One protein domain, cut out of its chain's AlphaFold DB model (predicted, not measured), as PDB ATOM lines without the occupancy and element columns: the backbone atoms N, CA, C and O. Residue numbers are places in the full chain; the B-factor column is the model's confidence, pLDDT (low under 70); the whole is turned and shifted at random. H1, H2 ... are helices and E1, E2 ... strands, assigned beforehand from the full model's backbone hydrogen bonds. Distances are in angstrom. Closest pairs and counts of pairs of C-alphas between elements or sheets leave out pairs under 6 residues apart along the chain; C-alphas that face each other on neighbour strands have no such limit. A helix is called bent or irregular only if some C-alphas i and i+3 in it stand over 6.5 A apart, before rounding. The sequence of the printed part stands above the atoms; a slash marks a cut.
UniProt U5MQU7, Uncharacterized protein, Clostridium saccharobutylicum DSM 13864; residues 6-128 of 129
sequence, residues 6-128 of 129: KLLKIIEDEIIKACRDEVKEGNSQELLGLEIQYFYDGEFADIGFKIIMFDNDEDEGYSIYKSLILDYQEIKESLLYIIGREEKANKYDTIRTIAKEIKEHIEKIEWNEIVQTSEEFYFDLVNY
ATOM      1  N   LYS A   6     138.566 155.023 160.223       82.88
ATOM      2  CA  LYS A   6     137.207 155.247 159.708       82.88
ATOM      3  C   LYS A   6     137.236 155.606 158.219       82.88
ATOM      4  O   LYS A   6     136.401 155.121 157.468       82.88
ATOM      5  N   LEU A   7     138.197 156.428 157.801       81.25
ATOM      6  CA  LEU A   7     138.322 156.877 156.420       81.25
ATOM      7  C   LEU A   7     138.779 155.750 155.495       81.25
ATOM      8  O   LEU A   7     138.190 155.561 154.434       81.25
ATOM      9  N   LEU A   8     139.769 154.966 155.935       87.06
ATOM     10  CA  LEU A   8     140.214 153.767 155.220       87.06
ATOM     11  C   LEU A   8     139.057 152.796 154.988       87.06
ATOM     12  O   LEU A   8     138.916 152.273 153.887       87.06
ATOM     13  N   LYS A   9     138.193 152.613 155.993       88.06
ATOM     14  CA  LYS A   9     137.042 151.719 155.873       88.06
ATOM     15  C   LYS A   9     136.018 152.201 154.843       88.06
ATOM     16  O   LYS A   9     135.495 151.387 154.095       88.06
ATOM     17  N   ILE A  10     135.763 153.508 154.758       85.25
ATOM     18  CA  ILE A  10     134.835 154.028 153.743       85.25
ATOM     19  C   ILE A  10     135.410 153.840 152.331       85.25
ATOM     20  O   ILE A  10     134.685 153.446 151.423       85.25
ATOM     21  N   ILE A  11     136.711 154.085 152.149       86.12
ATOM     22  CA  ILE A  11     137.391 153.863 150.862       86.12
ATOM     23  C   ILE A  11     137.326 152.382 150.470       86.12
ATOM     24  O   ILE A  11     136.979 152.060 149.336       86.12
ATOM     25  N   GLU A  12     137.621 151.491 151.416       90.25
ATOM     26  CA  GLU A  12     137.489 150.043 151.247       90.25
ATOM     27  C   GLU A  12     136.088 149.643 150.783       90.25
ATOM     28  O   GLU A  12     135.960 148.937 149.784       90.25
ATOM     29  N   ASP A  13     135.047 150.113 151.470       90.06
ATOM     30  CA  ASP A  13     133.669 149.736 151.160       90.06
ATOM     31  C   ASP A  13     133.258 150.178 149.740       90.06
ATOM     32  O   ASP A  13     132.584 149.425 149.033       90.06
ATOM     33  N   GLU A  14     133.708 151.352 149.280       86.88
ATOM     34  CA  GLU A  14     133.438 151.831 147.917       86.88
ATOM     35  C   GLU A  14     134.206 151.046 146.845       86.88
ATOM     36  O   GLU A  14     133.627 150.716 145.808       86.88
ATOM     37  N   ILE A  15     135.474 150.690 147.082       89.56
ATOM     38  CA  ILE A  15     136.243 149.856 146.142       89.56
ATOM     39  C   ILE A  15     135.614 148.461 146.053       89.56
ATOM     40  O   ILE A  15     135.383 147.962 144.954       89.56
ATOM     41  N   ILE A  16     135.267 147.845 147.189       92.19
ATOM     42  CA  ILE A  16     134.598 146.535 147.224       92.19
ATOM     43  C   ILE A  16     133.283 146.577 146.447       92.19
ATOM     44  O   ILE A  16     133.014 145.697 145.628       92.19
ATOM     45  N   LYS A  17     132.457 147.597 146.697       90.81
ATOM     46  CA  LYS A  17     131.193 147.789 145.987       90.81
ATOM     47  C   LYS A  17     131.426 147.924 144.485       90.81
ATOM     48  O   LYS A  17     130.781 147.228 143.710       90.81
ATOM     49  N   ALA A  18     132.384 148.756 144.088       88.94
ATOM     50  CA  ALA A  18     132.736 148.942 142.694       88.94
ATOM     51  C   ALA A  18     133.185 147.640 142.021       88.94
ATOM     52  O   ALA A  18     132.731 147.378 140.915       88.94
ATOM     53  N   CYS A  19     134.014 146.822 142.676       90.38
ATOM     54  CA  CYS A  19     134.428 145.522 142.148       90.38
ATOM     55  C   CYS A  19     133.246 144.558 142.003       90.38
ATOM     56  O   CYS A  19     133.144 143.882 140.986       90.38
ATOM     57  N   ARG A  20     132.334 144.509 142.981       91.19
ATOM     58  CA  ARG A  20     131.139 143.646 142.931       91.19
ATOM     59  C   ARG A  20     130.141 144.044 141.851       91.19
ATOM     60  O   ARG A  20     129.454 143.182 141.310       91.19
ATOM     61  N   ASP A  21     130.033 145.337 141.562       89.12
ATOM     62  CA  ASP A  21     129.145 145.829 140.508       89.12
ATOM     63  C   ASP A  21     129.594 145.341 139.119       89.12
ATOM     64  O   ASP A  21     128.743 145.094 138.257       89.12
ATOM     65  N   GLU A  22     130.907 145.169 138.923       87.38
ATOM     66  CA  GLU A  22     131.496 144.740 137.651       87.38
ATOM     67  C   GLU A  22     131.718 143.216 137.578       87.38
ATOM     68  O   GLU A  22     131.343 142.584 136.592       87.38
ATOM     69  N   VAL A  23     132.258 142.600 138.634       88.88
ATOM     70  CA  VAL A  23     132.545 141.158 138.708       88.88
ATOM     71  C   VAL A  23     131.382 140.436 139.385       88.88
ATOM     72  O   VAL A  23     131.340 140.266 140.606       88.88
ATOM     73  N   LYS A  24     130.399 140.035 138.576       82.50
ATOM     74  CA  LYS A  24     129.183 139.362 139.053       82.50
ATOM     75  C   LYS A  24     129.378 137.853 139.132       82.50
ATOM     76  O   LYS A  24     129.910 137.232 138.217       82.50
ATOM     77  N   GLU A  25     128.872 137.263 140.210       76.38
ATOM     78  CA  GLU A  25     128.897 135.816 140.422       76.38
ATOM     79  C   GLU A  25     128.226 135.070 139.253       76.38
ATOM     80  O   GLU A  25     127.090 135.371 138.877       76.38
ATOM     81  N   GLY A  26     128.935 134.089 138.687       75.62
ATOM     82  CA  GLY A  26     128.446 133.255 137.586       75.62
ATOM     83  C   GLY A  26     128.647 133.826 136.178       75.62
ATOM     84  O   GLY A  26     128.204 133.188 135.223       75.62
ATOM     85  N   ASN A  27     129.305 134.980 136.035       82.38
ATOM     86  CA  ASN A  27     129.768 135.477 134.739       82.38
ATOM     87  C   ASN A  27     131.228 135.073 134.447       82.38
ATOM     88  O   ASN A  27     131.933 134.568 135.315       82.38
ATOM     89  N   SER A  28     131.681 135.338 133.217       86.75
ATOM     90  CA  SER A  28     133.049 135.120 132.730       86.75
ATOM     91  C   SER A  28     134.080 136.135 133.241       86.75
ATOM     92  O   SER A  28     135.278 135.934 133.026       86.75
ATOM     93  N   GLN A  29     133.646 137.223 133.889       91.62
ATOM     94  CA  GLN A  29     134.540 138.286 134.341       91.62
ATOM     95  C   GLN A  29     135.293 137.908 135.619       91.62
ATOM     96  O   GLN A  29     134.711 137.398 136.575       91.62
ATOM     97  N   GLU A  30     136.571 138.264 135.664       93.69
ATOM     98  CA  GLU A  30     137.431 138.130 136.835       93.69
ATOM     99  C   GLU A  30     138.133 139.443 137.150       93.69
ATOM    100  O   GLU A  30     138.512 140.206 136.257       93.69
ATOM    101  N   LEU A  31     138.364 139.689 138.435       94.12
ATOM    102  CA  LEU A  31     139.229 140.767 138.874       94.12
ATOM    103  C   LEU A  31     140.692 140.387 138.597       94.12
ATOM    104  O   LEU A  31     141.221 139.453 139.203       94.12
ATOM    105  N   LEU A  32     141.343 141.125 137.698       94.38
ATOM    106  CA  LEU A  32     142.749 140.931 137.323       94.38
ATOM    107  C   LEU A  32     143.681 141.892 138.065       94.38
ATOM    108  O   LEU A  32     144.824 141.554 138.348       94.38
ATOM    109  N   GLY A  33     143.211 143.078 138.442       93.94
ATOM    110  CA  GLY A  33     144.035 143.970 139.241       93.94
ATOM    111  C   GLY A  33     143.316 145.203 139.750       93.94
ATOM    112  O   GLY A  33     142.239 145.569 139.279       93.94
ATOM    113  N   LEU A  34     143.942 145.853 140.725       94.25
ATOM    114  CA  LEU A  34     143.507 147.133 141.267       94.25
ATOM    115  C   LEU A  34     144.693 148.095 141.330       94.25
ATOM    116  O   LEU A  34     145.706 147.819 141.972       94.25
ATOM    117  N   GLU A  35     144.553 149.256 140.700       93.50
ATOM    118  CA  GLU A  35     145.525 150.344 140.821       93.50
ATOM    119  C   GLU A  35     144.934 151.446 141.698       93.50
ATOM    120  O   GLU A  35     143.862 151.975 141.397       93.50
ATOM    121  N   ILE A  36     145.648 151.840 142.753       91.75
ATOM    122  CA  ILE A  36     145.381 153.107 143.438       91.75
ATOM    123  C   ILE A  36     146.114 154.200 142.673       91.75
ATOM    124  O   ILE A  36     147.319 154.103 142.438       91.75
ATOM    125  N   GLN A  37     145.384 155.236 142.282       87.88
ATOM    126  CA  GLN A  37     145.899 156.310 141.448       87.88
ATOM    127  C   GLN A  37     145.933 157.613 142.233       87.88
ATOM    128  O   GLN A  37     145.018 157.898 143.003       87.88
ATOM    129  N   TYR A  38     146.984 158.404 142.049       85.69
ATOM    130  CA  TYR A  38     147.094 159.722 142.663       85.69
ATOM    131  C   TYR A  38     147.659 160.749 141.686       85.69
ATOM    132  O   TYR A  38     148.373 160.395 140.749       85.69
ATOM    133  N   PHE A  39     147.314 162.015 141.919       83.38
ATOM    134  CA  PHE A  39     147.731 163.153 141.103       83.38
ATOM    135  C   PHE A  39     147.949 164.398 141.966       83.38
ATOM    136  O   PHE A  39     147.219 164.625 142.937       83.38
ATOM    137  N   TYR A  40     148.939 165.220 141.597       78.62
ATOM    138  CA  TYR A  40     149.152 166.548 142.172       78.62
ATOM    139  C   TYR A  40     149.874 167.490 141.201       78.62
ATOM    140  O   TYR A  40     151.043 167.267 140.888       78.62
ATOM    141  N   ASP A  41     149.232 168.592 140.806       76.88
ATOM    142  CA  ASP A  41     149.822 169.600 139.899       76.88
ATOM    143  C   ASP A  41     150.366 170.854 140.608       76.88
ATOM    144  O   ASP A  41     150.925 171.755 139.980       76.88
ATOM    145  N   GLY A  42     150.236 170.930 141.937       71.88
ATOM    146  CA  GLY A  42     150.589 172.119 142.714       71.88
ATOM    147  C   GLY A  42     149.396 172.959 143.177       71.88
ATOM    148  O   GLY A  42     149.589 173.809 144.054       71.88
ATOM    149  N   GLU A  43     148.203 172.714 142.632       71.94
ATOM    150  CA  GLU A  43     146.939 173.387 142.958       71.94
ATOM    151  C   GLU A  43     145.834 172.382 143.315       71.94
ATOM    152  O   GLU A  43     145.100 172.588 144.285       71.94
ATOM    153  N   PHE A  44     145.772 171.266 142.593       71.44
ATOM    154  CA  PHE A  44     144.793 170.200 142.734       71.44
ATOM    155  C   PHE A  44     145.466 168.897 143.147       71.44
ATOM    156  O   PHE A  44     146.577 168.592 142.720       71.44
ATOM    157  N   ALA A  45     144.778 168.132 143.991       74.19
ATOM    158  CA  ALA A  45     145.158 166.787 144.390       74.19
ATOM    159  C   ALA A  45     143.979 165.850 144.132       74.19
ATOM    160  O   ALA A  45     142.842 166.215 144.448       74.19
ATOM    161  N   ASP A  46     144.255 164.663 143.604       77.44
ATOM    162  CA  ASP A  46     143.247 163.625 143.395       77.44
ATOM    163  C   ASP A  46     143.770 162.254 143.827       77.44
ATOM    164  O   ASP A  46     144.966 161.974 143.719       77.44
ATOM    165  N   ILE A  47     142.866 161.421 144.348       80.94
ATOM    166  CA  ILE A  47     143.124 160.023 144.699       80.94
ATOM    167  C   ILE A  47     141.947 159.201 144.181       80.94
ATOM    168  O   ILE A  47     140.838 159.287 144.708       80.94
ATOM    169  N   GLY A  48     142.201 158.392 143.158       84.88
ATOM    170  CA  GLY A  48     141.217 157.525 142.518       84.88
ATOM    171  C   GLY A  48     141.656 156.067 142.524       84.88
ATOM    172  O   GLY A  48     142.683 155.705 143.102       84.88
ATOM    173  N   PHE A  49     140.879 155.217 141.856       88.06
ATOM    174  CA  PHE A  49     141.275 153.836 141.626       88.06
ATOM    175  C   PHE A  49     140.839 153.339 140.248       88.06
ATOM    176  O   PHE A  49     139.905 153.842 139.618       88.06
ATOM    177  N   LYS A  50     141.533 152.317 139.766       91.19
ATOM    178  CA  LYS A  50     141.225 151.651 138.506       91.19
ATOM    179  C   LYS A  50     141.073 150.163 138.765       91.19
ATOM    180  O   LYS A  50     141.939 149.544 139.379       91.19
ATOM    181  N   ILE A  51     139.961 149.621 138.288       91.69
ATOM    182  CA  ILE A  51     139.652 148.196 138.321       91.69
ATOM    183  C   ILE A  51     140.075 147.620 136.977       91.69
ATOM    184  O   ILE A  51     139.602 148.075 135.933       91.69
ATOM    185  N   ILE A  52     140.978 146.647 136.996       92.69
ATOM    186  CA  ILE A  52     141.365 145.873 135.821       92.69
ATOM    187  C   ILE A  52     140.666 144.526 135.897       92.69
ATOM    188  O   ILE A  52     140.736 143.834 136.913       92.69
ATOM    189  N   MET A  53     140.003 144.161 134.811       91.94
ATOM    190  CA  MET A  53     139.256 142.922 134.695       91.94
ATOM    191  C   MET A  53     139.697 142.140 133.475       91.94
ATOM    192  O   MET A  53     140.239 142.693 132.515       91.94
ATOM    193  N   PHE A  54     139.426 140.849 133.535       90.88
ATOM    194  CA  PHE A  54     139.615 139.926 132.440       90.88
ATOM    195  C   PHE A  54     138.278 139.266 132.118       90.88
ATOM    196  O   PHE A  54     137.599 138.799 133.032       90.88
ATOM    197  N   ASP A  55     137.881 139.265 130.847       87.94
ATOM    198  CA  ASP A  55     136.723 138.506 130.383       87.94
ATOM    199  C   ASP A  55     137.187 137.185 129.769       87.94
ATOM    200  O   ASP A  55     137.804 137.168 128.704       87.94
ATOM    201  N   ASN A  56     136.877 136.072 130.437       84.69
ATOM    202  CA  ASN A  56     137.263 134.745 129.958       84.69
ATOM    203  C   ASN A  56     136.541 134.316 128.671       84.69
ATOM    204  O   ASN A  56     137.054 133.448 127.965       84.69
ATOM    205  N   ASP A  57     135.367 134.876 128.366       86.88
ATOM    206  CA  ASP A  57     134.625 134.512 127.153       86.88
ATOM    207  C   ASP A  57     135.208 135.209 125.914       86.88
ATOM    208  O   ASP A  57     135.206 134.634 124.822       86.88
ATOM    209  N   GLU A  58     135.713 136.434 126.082       85.19
ATOM    210  CA  GLU A  58     136.309 137.229 125.000       85.19
ATOM    211  C   GLU A  58     137.842 137.099 124.928       85.19
ATOM    212  O   GLU A  58     138.419 137.470 123.910       85.19
ATOM    213  N   ASP A  59     138.492 136.519 125.948       86.12
ATOM    214  CA  ASP A  59     139.961 136.460 126.096       86.12
ATOM    215  C   ASP A  59     140.592 137.867 126.052       86.12
ATOM    216  O   ASP A  59     141.676 138.093 125.508       86.12
ATOM    217  N   GLU A  60     139.876 138.851 126.608       85.31
ATOM    218  CA  GLU A  60     140.240 140.265 126.562       85.31
ATOM    219  C   GLU A  60     140.298 140.887 127.963       85.31
ATOM    220  O   GLU A  60     139.421 140.718 128.814       85.31
ATOM    221  N   GLY A  61     141.362 141.658 128.197       84.88
ATOM    222  CA  GLY A  61     141.511 142.491 129.383       84.88
ATOM    223  C   GLY A  61     140.967 143.892 129.132       84.88
ATOM    224  O   GLY A  61     141.333 144.545 128.154       84.88
ATOM    225  N   TYR A  62     140.156 144.399 130.054       86.88
ATOM    226  CA  TYR A  62     139.684 145.781 130.020       86.88
ATOM    227  C   TYR A  62     139.763 146.411 131.405       86.88
ATOM    228  O   TYR A  62     139.894 145.747 132.431       86.88
ATOM    229  N   SER A  63     139.735 147.739 131.441       88.00
ATOM    230  CA  SER A  63     139.837 148.471 132.695       88.00
ATOM    231  C   SER A  63     138.763 149.524 132.802       88.00
ATOM    232  O   SER A  63     138.529 150.279 131.857       88.00
ATOM    233  N   ILE A  64     138.180 149.621 133.987       84.25
ATOM    234  CA  ILE A  64     137.235 150.662 134.337       84.25
ATOM    235  C   ILE A  64     137.927 151.569 135.339       84.25
ATOM    236  O   ILE A  64     138.299 151.164 136.442       84.25
ATOM    237  N   TYR A  65     138.102 152.823 134.938       81.44
ATOM    238  CA  TYR A  65     138.489 153.860 135.872       81.44
ATOM    239  C   TYR A  65     137.253 154.282 136.657       81.44
ATOM    240  O   TYR A  65     136.267 154.748 136.079       81.44
ATOM    241  N   LYS A  66     137.315 154.135 137.978       73.25
ATOM    242  CA  LYS A  66     136.360 154.775 138.871       73.25
ATOM    243  C   LYS A  66     137.143 155.777 139.691       73.25
ATOM    244  O   LYS A  66     137.850 155.444 140.639       73.25
ATOM    245  N   SER A  67     136.996 157.044 139.321       62.09
ATOM    246  CA  SER A  67     137.326 158.088 140.274       62.09
ATOM    247  C   SER A  67     136.468 157.824 141.504       62.09
ATOM    248  O   SER A  67     135.249 157.638 141.395       62.09
ATOM    249  N   LEU A  68     137.103 157.814 142.673       60.00
ATOM    250  CA  LEU A  68     136.411 158.178 143.894       60.00
ATOM    251  C   LEU A  68     135.966 159.628 143.684       60.00
ATOM    252  O   LEU A  68     136.594 160.568 144.162       60.00
ATOM    253  N   ILE A  69     134.868 159.832 142.949       48.31
ATOM    254  CA  ILE A  69     134.103 161.062 143.045       48.31
ATOM    255  C   ILE A  69     133.467 160.947 144.418       48.31
ATOM    256  O   ILE A  69     132.377 160.405 144.586       48.31
ATOM    257  N   LEU A  70     134.252 161.342 145.418       48.00
ATOM    258  CA  LEU A  70     133.894 161.372 146.821       48.00
ATOM    259  C   LEU A  70     132.773 162.398 146.968       48.00
ATOM    260  O   LEU A  70     132.999 163.532 147.382       48.00
ATOM    261  N   ASP A  71     131.551 162.002 146.625       41.88
ATOM    262  CA  ASP A  71     130.336 162.770 146.906       41.88
ATOM    263  C   ASP A  71     130.047 162.798 148.426       41.88
ATOM    264  O   ASP A  71     129.121 163.439 148.915       41.88
ATOM    265  N   TYR A  72     130.910 162.147 149.214       50.69
ATOM    266  CA  TYR A  72     131.104 162.382 150.635       50.69
ATOM    267  C   TYR A  72     132.035 163.582 150.850       50.69
ATOM    268  O   TYR A  72     133.255 163.419 150.969       50.69
ATOM    269  N   GLN A  73     131.458 164.783 150.962       56.03
ATOM    270  CA  GLN A  73     132.180 166.001 151.365       56.03
ATOM    271  C   GLN A  73     133.166 165.758 152.525       56.03
ATOM    272  O   GLN A  73     134.292 166.234 152.452       56.03
ATOM    273  N   GLU A  74     132.817 164.935 153.524       61.19
ATOM    274  CA  GLU A  74     133.680 164.635 154.681       61.19
ATOM    275  C   GLU A  74     135.044 164.020 154.322       61.19
ATOM    276  O   GLU A  74     136.052 164.351 154.948       61.19
ATOM    277  N   ILE A  75     135.113 163.122 153.332       61.09
ATOM    278  CA  ILE A  75     136.362 162.418 152.985       61.09
ATOM    279  C   ILE A  75     137.288 163.349 152.228       61.09
ATOM    280  O   ILE A  75     138.468 163.475 152.560       61.09
ATOM    281  N   LYS A  76     136.724 164.035 151.233       61.88
ATOM    282  CA  LYS A  76     137.431 165.036 150.445       61.88
ATOM    283  C   LYS A  76     137.934 166.162 151.342       61.88
ATOM    284  O   LYS A  76     139.093 166.542 151.233       61.88
ATOM    285  N   GLU A  77     137.108 166.649 152.263       65.50
ATOM    286  CA  GLU A  77     137.513 167.655 153.242       65.50
ATOM    287  C   GLU A  77     138.610 167.135 154.168       65.50
ATOM    288  O   GLU A  77     139.580 167.850 154.380       65.50
ATOM    289  N   SER A  78     138.528 165.894 154.653       70.31
ATOM    290  CA  SER A  78     139.556 165.314 155.531       70.31
ATOM    291  C   SER A  78     140.907 165.155 154.824       70.31
ATOM    292  O   SER A  78     141.941 165.545 155.368       70.31
ATOM    293  N   LEU A  79     140.915 164.633 153.594       73.75
ATOM    294  CA  LEU A  79     142.137 164.469 152.801       73.75
ATOM    295  C   LEU A  79     142.724 165.822 152.384       73.75
ATOM    296  O   LEU A  79     143.913 166.066 152.593       73.75
ATOM    297  N   LEU A  80     141.897 166.736 151.862       71.19
ATOM    298  CA  LEU A  80     142.333 168.091 151.511       71.19
ATOM    299  C   LEU A  80     142.782 168.884 152.738       71.19
ATOM    300  O   LEU A  80     143.693 169.698 152.627       71.19
ATOM    301  N   TYR A  81     142.189 168.648 153.908       74.81
ATOM    302  CA  TYR A  81     142.617 169.255 155.162       74.81
ATOM    303  C   TYR A  81     144.017 168.787 155.557       74.81
ATOM    304  O   TYR A  81     144.861 169.620 155.880       74.81
ATOM    305  N   ILE A  82     144.297 167.480 155.486       76.81
ATOM    306  CA  ILE A  82     145.637 166.934 155.748       76.81
ATOM    307  C   ILE A  82     146.655 167.553 154.780       76.81
ATOM    308  O   ILE A  82     147.647 168.131 155.218       76.81
ATOM    309  N   ILE A  83     146.371 167.515 153.475       77.44
ATOM    310  CA  ILE A  83     147.258 168.045 152.426       77.44
ATOM    311  C   ILE A  83     147.421 169.572 152.551       77.44
ATOM    312  O   ILE A  83     148.495 170.120 152.310       77.44
ATOM    313  N   GLY A  84     146.365 170.287 152.938       74.19
ATOM    314  CA  GLY A  84     146.339 171.745 153.048       74.19
ATOM    315  C   GLY A  84     147.226 172.311 154.157       74.19
ATOM    316  O   GLY A  84     147.579 173.489 154.100       74.19
ATOM    317  N   ARG A  85     147.610 171.489 155.142       79.38
ATOM    318  CA  ARG A  85     148.516 171.872 156.239       79.38
ATOM    319  C   ARG A  85     149.993 171.801 155.861       79.38
ATOM    320  O   ARG A  85     150.818 172.364 156.577       79.38
ATOM    321  N   GLU A  86     150.304 171.128 154.762       81.25
ATOM    322  CA  GLU A  86     151.669 170.903 154.314       81.25
ATOM    323  C   GLU A  86     152.181 172.055 153.449       81.25
ATOM    324  O   GLU A  86     151.447 172.675 152.669       81.25
ATOM    325  N   GLU A  87     153.481 172.329 153.551       75.56
ATOM    326  CA  GLU A  87     154.150 173.234 152.621       75.56
ATOM    327  C   GLU A  87     154.095 172.672 151.195       75.56
ATOM    328  O   GLU A  87     154.064 171.460 150.989       75.56
ATOM    329  N   LYS A  88     154.133 173.547 150.178       70.31
ATOM    330  CA  LYS A  88     153.994 173.134 148.767       70.31
ATOM    331  C   LYS A  88     154.957 172.003 148.371       70.31
ATOM    332  O   LYS A  88     154.555 171.132 147.609       70.31
ATOM    333  N   ALA A  89     156.182 172.015 148.901       70.38
ATOM    334  CA  ALA A  89     157.192 170.989 148.651       70.38
ATOM    335  C   ALA A  89     156.835 169.614 149.252       70.38
ATOM    336  O   ALA A  89     157.162 168.597 148.657       70.38
ATOM    337  N   ASN A  90     156.109 169.579 150.374       83.19
ATOM    338  CA  ASN A  90     155.774 168.349 151.102       83.19
ATOM    339  C   ASN A  90     154.421 167.753 150.688       83.19
ATOM    340  O   ASN A  90     154.117 166.604 151.010       83.19
ATOM    341  N   LYS A  91     153.591 168.520 149.970       82.00
ATOM    342  CA  LYS A  91     152.265 168.070 149.524       82.00
ATOM    343  C   LYS A  91     152.334 166.836 148.628       82.00
ATOM    344  O   LYS A  91     151.550 165.916 148.832       82.00
ATOM    345  N   TYR A  92     153.292 166.782 147.701       83.75
ATOM    346  CA  TYR A  92     153.473 165.618 146.828       83.75
ATOM    347  C   TYR A  92     153.792 164.349 147.633       83.75
ATOM    348  O   TYR A  92     153.116 163.331 147.491       83.75
ATOM    349  N   ASP A  93     154.766 164.428 148.544       86.25
ATOM    350  CA  ASP A  93     155.141 163.297 149.399       86.25
ATOM    351  C   ASP A  93     153.998 162.868 150.323       86.25
ATOM    352  O   ASP A  93     153.802 161.677 150.576       86.25
ATOM    353  N   THR A  94     153.198 163.828 150.785       87.31
ATOM    354  CA  THR A  94     152.019 163.565 151.614       87.31
ATOM    355  C   THR A  94     150.948 162.817 150.832       87.31
ATOM    356  O   THR A  94     150.481 161.778 151.291       87.31
ATOM    357  N   ILE A  95     150.603 163.275 149.625       86.75
ATOM    358  CA  ILE A  95     149.624 162.612 148.749       86.75
ATOM    359  C   ILE A  95     150.085 161.197 148.408       86.75
ATOM    360  O   ILE A  95     149.318 160.245 148.546       86.75
ATOM    361  N   ARG A  96     151.365 161.037 148.058       88.19
ATOM    362  CA  ARG A  96     151.960 159.724 147.807       88.19
ATOM    363  C   ARG A  96     151.872 158.811 149.030       88.19
ATOM    364  O   ARG A  96     151.593 157.623 148.889       88.19
ATOM    365  N   THR A  97     152.107 159.346 150.226       90.19
ATOM    366  CA  THR A  97     152.008 158.571 151.472       90.19
ATOM    367  C   THR A  97     150.570 158.145 151.747       90.19
ATOM    368  O   THR A  97     150.340 156.985 152.074       90.19
ATOM    369  N   ILE A  98     149.599 159.038 151.547       88.44
ATOM    370  CA  ILE A  98     148.165 158.743 151.673       88.44
ATOM    371  C   ILE A  98     147.762 157.631 150.693       88.44
ATOM    372  O   ILE A  98     147.186 156.627 151.107       88.44
ATOM    373  N   ALA A  99     148.114 157.759 149.412       89.88
ATOM    374  CA  ALA A  99     147.797 156.759 148.394       89.88
ATOM    375  C   ALA A  99     148.440 155.394 148.699       89.88
ATOM    376  O   ALA A  99     147.817 154.348 148.525       89.88
ATOM    377  N   LYS A 100     149.665 155.399 149.239       92.88
ATOM    378  CA  LYS A 100     150.338 154.187 149.713       92.88
ATOM    379  C   LYS A 100     149.624 153.548 150.908       92.88
ATOM    380  O   LYS A 100     149.439 152.336 150.897       92.88
ATOM    381  N   GLU A 101     149.205 154.329 151.904       92.69
ATOM    382  CA  GLU A 101     148.442 153.808 153.051       92.69
ATOM    383  C   GLU A 101     147.110 153.186 152.603       92.69
ATOM    384  O   GLU A 101     146.736 152.127 153.104       92.69
ATOM    385  N   ILE A 102     146.428 153.792 151.624       91.25
ATOM    386  CA  ILE A 102     145.217 153.223 151.016       91.25
ATOM    387  C   ILE A 102     145.544 151.900 150.323       91.25
ATOM    388  O   ILE A 102     144.915 150.895 150.640       91.25
ATOM    389  N   LYS A 103     146.549 151.859 149.434       94.00
ATOM    390  CA  LYS A 103     146.954 150.612 148.760       94.00
ATOM    391  C   LYS A 103     147.234 149.502 149.771       94.00
ATOM    392  O   LYS A 103     146.658 148.431 149.659       94.00
ATOM    393  N   GLU A 104     148.088 149.762 150.760       94.50
ATOM    394  CA  GLU A 104     148.481 148.769 151.769       94.50
ATOM    395  C   GLU A 104     147.305 148.281 152.624       94.50
ATOM    396  O   GLU A 104     147.368 147.196 153.203       94.50
ATOM    397  N   HIS A 105     146.261 149.095 152.776       94.12
ATOM    398  CA  HIS A 105     145.029 148.698 153.451       94.12
ATOM    399  C   HIS A 105     144.193 147.765 152.569       94.12
ATOM    400  O   HIS A 105     143.786 146.699 153.019       94.12
ATOM    401  N   ILE A 106     143.998 148.135 151.305       93.56
ATOM    402  CA  ILE A 106     143.176 147.395 150.338       93.56
ATOM    403  C   ILE A 106     143.816 146.065 149.911       93.56
ATOM    404  O   ILE A 106     143.126 145.066 149.725       93.56
ATOM    405  N   GLU A 107     145.141 146.031 149.803       95.25
ATOM    406  CA  GLU A 107     145.927 144.846 149.434       95.25
ATOM    407  C   GLU A 107     145.849 143.724 150.484       95.25
ATOM    408  O   GLU A 107     146.135 142.574 150.177       95.25
ATOM    409  N   LYS A 108     145.442 144.032 151.723       94.19
ATOM    410  CA  LYS A 108     145.278 143.042 152.806       94.19
ATOM    411  C   LYS A 108     143.934 142.315 152.787       94.19
ATOM    412  O   LYS A 108     143.698 141.475 153.650       94.19
ATOM    413  N   ILE A 109     143.028 142.691 151.893       94.19
ATOM    414  CA  ILE A 109     141.703 142.081 151.800       94.19
ATOM    415  C   ILE A 109     141.835 140.722 151.104       94.19
ATOM    416  O   ILE A 109     142.529 140.596 150.097       94.19
ATOM    417  N   GLU A 110     141.126 139.715 151.611       93.50
ATOM    418  CA  GLU A 110     140.992 138.407 150.958       93.50
ATOM    419  C   GLU A 110     140.022 138.528 149.768       93.50
ATOM    420  O   GLU A 110     138.822 138.285 149.875       93.50
ATOM    421  N   TRP A 111     140.521 139.010 148.626       94.00
ATOM    422  CA  TRP A 111     139.686 139.403 147.479       94.00
ATOM    423  C   TRP A 111     138.911 138.261 146.827       94.00
ATOM    424  O   TRP A 111     137.805 138.484 146.334       94.00
ATOM    425  N   ASN A 112     139.446 137.047 146.887       91.69
ATOM    426  CA  ASN A 112     138.776 135.824 146.444       91.69
ATOM    427  C   ASN A 112     137.517 135.484 147.271       91.69
ATOM    428  O   ASN A 112     136.662 134.740 146.797       91.69
ATOM    429  N   GLU A 113     137.372 136.029 148.485       93.12
ATOM    430  CA  GLU A 113     136.142 135.934 149.283       93.12
ATOM    431  C   GLU A 113     135.109 137.013 148.902       93.12
ATOM    432  O   GLU A 113     133.956 136.968 149.340       93.12
ATOM    433  N   ILE A 114     135.510 138.006 148.100       92.56
ATOM    434  CA  ILE A 114     134.692 139.170 147.743       92.56
ATOM    435  C   ILE A 114     134.151 139.071 146.317       92.56
ATOM    436  O   ILE A 114     132.968 139.360 146.112       92.56
ATOM    437  N   VAL A 115     135.008 138.704 145.362       93.62
ATOM    438  CA  VAL A 115     134.719 138.541 143.928       93.62
ATOM    439  C   VAL A 115     135.584 137.421 143.340       93.62
ATOM    440  O   VAL A 115     136.554 136.989 143.958       93.62
ATOM    441  N   GLN A 116     135.263 136.967 142.127       93.12
ATOM    442  CA  GLN A 116     136.139 136.063 141.385       93.12
ATOM    443  C   GLN A 116     137.422 136.803 140.982       93.12
ATOM    444  O   GLN A 116     137.364 137.890 140.407       93.12
ATOM    445  N   THR A 117     138.578 136.227 141.302       93.19
ATOM    446  CA  THR A 117     139.899 136.806 141.026       93.19
ATOM    447  C   THR A 117     140.670 135.923 140.062       93.19
ATOM    448  O   THR A 117     140.651 134.702 140.217       93.19
ATOM    449  N   SER A 118     141.406 136.539 139.143       90.44
ATOM    450  CA  SER A 118     142.346 135.826 138.279       90.44
ATOM    451  C   SER A 118     143.539 135.283 139.078       90.44
ATOM    452  O   SER A 118     143.887 135.819 140.133       90.44
ATOM    453  N   GLU A 119     144.206 134.243 138.569       86.56
ATOM    454  CA  GLU A 119     145.434 133.699 139.172       86.56
ATOM    455  C   GLU A 119     146.564 134.742 139.244       86.56
ATOM    456  O   GLU A 119     147.367 134.725 140.177       86.56
ATOM    457  N   GLU A 120     146.605 135.673 138.288       87.69
ATOM    458  CA  GLU A 120     147.613 136.738 138.199       87.69
ATOM    459  C   GLU A 120     147.161 138.053 138.863       87.69
ATOM    460  O   GLU A 120     147.638 139.133 138.508       87.69
ATOM    461  N   PHE A 121     146.233 137.984 139.824       91.62
ATOM    462  CA  PHE A 121     145.695 139.172 140.482       91.62
ATOM    463  C   PHE A 121     146.788 140.046 141.121       91.62
ATOM    464  O   PHE A 121     147.603 139.565 141.914       91.62
ATOM    465  N   TYR A 122     146.788 141.348 140.809       92.94
ATOM    466  CA  TYR A 122     147.810 142.285 141.286       92.94
ATOM    467  C   TYR A 122     147.258 143.597 141.861       92.94
ATOM    468  O   TYR A 122     146.166 144.057 141.529       92.94
ATOM    469  N   PHE A 123     148.086 144.243 142.687       93.44
ATOM    470  CA  PHE A 123     147.868 145.598 143.193       93.44
ATOM    471  C   PHE A 123     149.013 146.515 142.813       93.44
ATOM    472  O   PHE A 123     150.172 146.187 143.072       93.44
ATOM    473  N   ASP A 124     148.694 147.713 142.331       93.50
ATOM    474  CA  ASP A 124     149.714 148.717 142.037       93.50
ATOM    475  C   ASP A 124     149.351 150.119 142.546       93.50
ATOM    476  O   ASP A 124     148.207 150.422 142.893       93.50
ATOM    477  N   LEU A 125     150.372 150.968 142.648       91.12
ATOM    478  CA  LEU A 125     150.269 152.380 142.985       91.12
ATOM    479  C   LEU A 125     150.792 153.200 141.806       91.12
ATOM    480  O   LEU A 125     151.994 153.214 141.541       91.12
ATOM    481  N   VAL A 126     149.909 153.953 141.157       90.94
ATOM    482  CA  VAL A 126     150.226 154.683 139.926       90.94
ATOM    483  C   VAL A 126     150.087 156.187 140.155       90.94
ATOM    484  O   VAL A 126     149.065 156.665 140.640       90.94
ATOM    485  N   ASN A 127     151.126 156.947 139.806       84.62
ATOM    486  CA  ASN A 127     151.009 158.396 139.644       84.62
ATOM    487  C   ASN A 127     150.539 158.662 138.217       84.62
ATOM    488  O   ASN A 127     151.193 158.180 137.289       84.62
ATOM    489  N   TYR A 128     149.443 159.390 138.039       73.69
ATOM    490  CA  TYR A 128     149.037 159.804 136.697       73.69
ATOM    491  C   TYR A 128     149.683 161.153 136.352       73.69
ATOM    492  O   TYR A 128     149.872 161.980 137.246       73.69
TER     493      TYR A 128
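Overview. This is residues 6 to 128 of the 129 residues of an uncharacterized protein of Clostridium saccharobutylicum DSM 13864 (UniProt U5MQU7). A long, twisted sheet of four strands has helices over one face and leaves the other face bare, two layers in all. H3 runs along E1, H1 slants over E2, and the shorter H2 is near the sheet's end where E1 turns into E2. The printed part has 123 residues with three named helices and four named strands, in the order H1 E1 E2 E3 H2 H3 E4; the class is mixed, helices and strands. The sheet's order is E3 E2 E1 E4, mixed, with E1 and E4 parallel and the other neighbours antiparallel. The whole is compact, with a radius of gyration of the C-alphas of 15.4 A, yet only just elongated, spanning 50 by 25 by 23 A.

Arrangement. E1, residues 29 to 40, and E2, residues 45 to 55, form an antiparallel hairpin, with N 35 and O 50 at 2.9 A. E2 and E3, residues 60 to 66, form another hairpin, with N 51 and O 64 at 2.9 A. E1, E2 and E3 make a meander, each strand the antiparallel neighbour of the one before. E4, residues 117 to 127, is parallel to E1 at 8 degrees, with N 36 and O 124 at 2.9 A. E3 and E4 are the edge strands and are apart. E1 bends by 54 degrees at residue 32, and E4 by 86 degrees at residue 120. H3, residues 88 to 106, is on the sheet at a height of 8.4 A, over E1 and, only just, E4 with 3 C-alphas; it runs along the strands, at 6 degrees to E1 on the local plane. The closest C-alphas of H3 and E1 are those of Lys 103 and Ile 36, 6.1 A apart. H1, residues 6 to 22, is on the same face at a height of 10.7 A, over E2 and only just slantwise to it, at 31 degrees on the local plane. With residues 8 to 12 alone H1 touches H3, at a steep tilt of 60 degrees; the closest C-alphas, of Glu 12 and Ile 106, are 6.3 A apart. H2, residues 73 to 84, touches H3 with residues 83 to 84 alone; the closest C-alphas, of Ile 83 and Lys 91, are 5.8 A apart. In H1 and H2 every O i to N i+4 pair is within hydrogen-bond range; in H3, 13 of 15 are.

Along the chain. E1 is 32.8 A long, E2 32.7 A, H3 28.0 A, H1 25.1 A and E4 24.3 A. H1 begins at C-alpha 6 (137.207, 155.247, 159.708), and E4 ends at C-alpha 127 (151.009, 158.396, 139.644). H3 is only just irregular: C-alphas 89 and 92 are 6.8 A apart.

Size, cuts and confidence. The two C-alphas farthest apart, of Asp 57 and Glu 87, are 50.3 A apart. The printed part has no cut and no long link. The mean pLDDT of the printed part is 83.6; residues 67 to 77 are under 70.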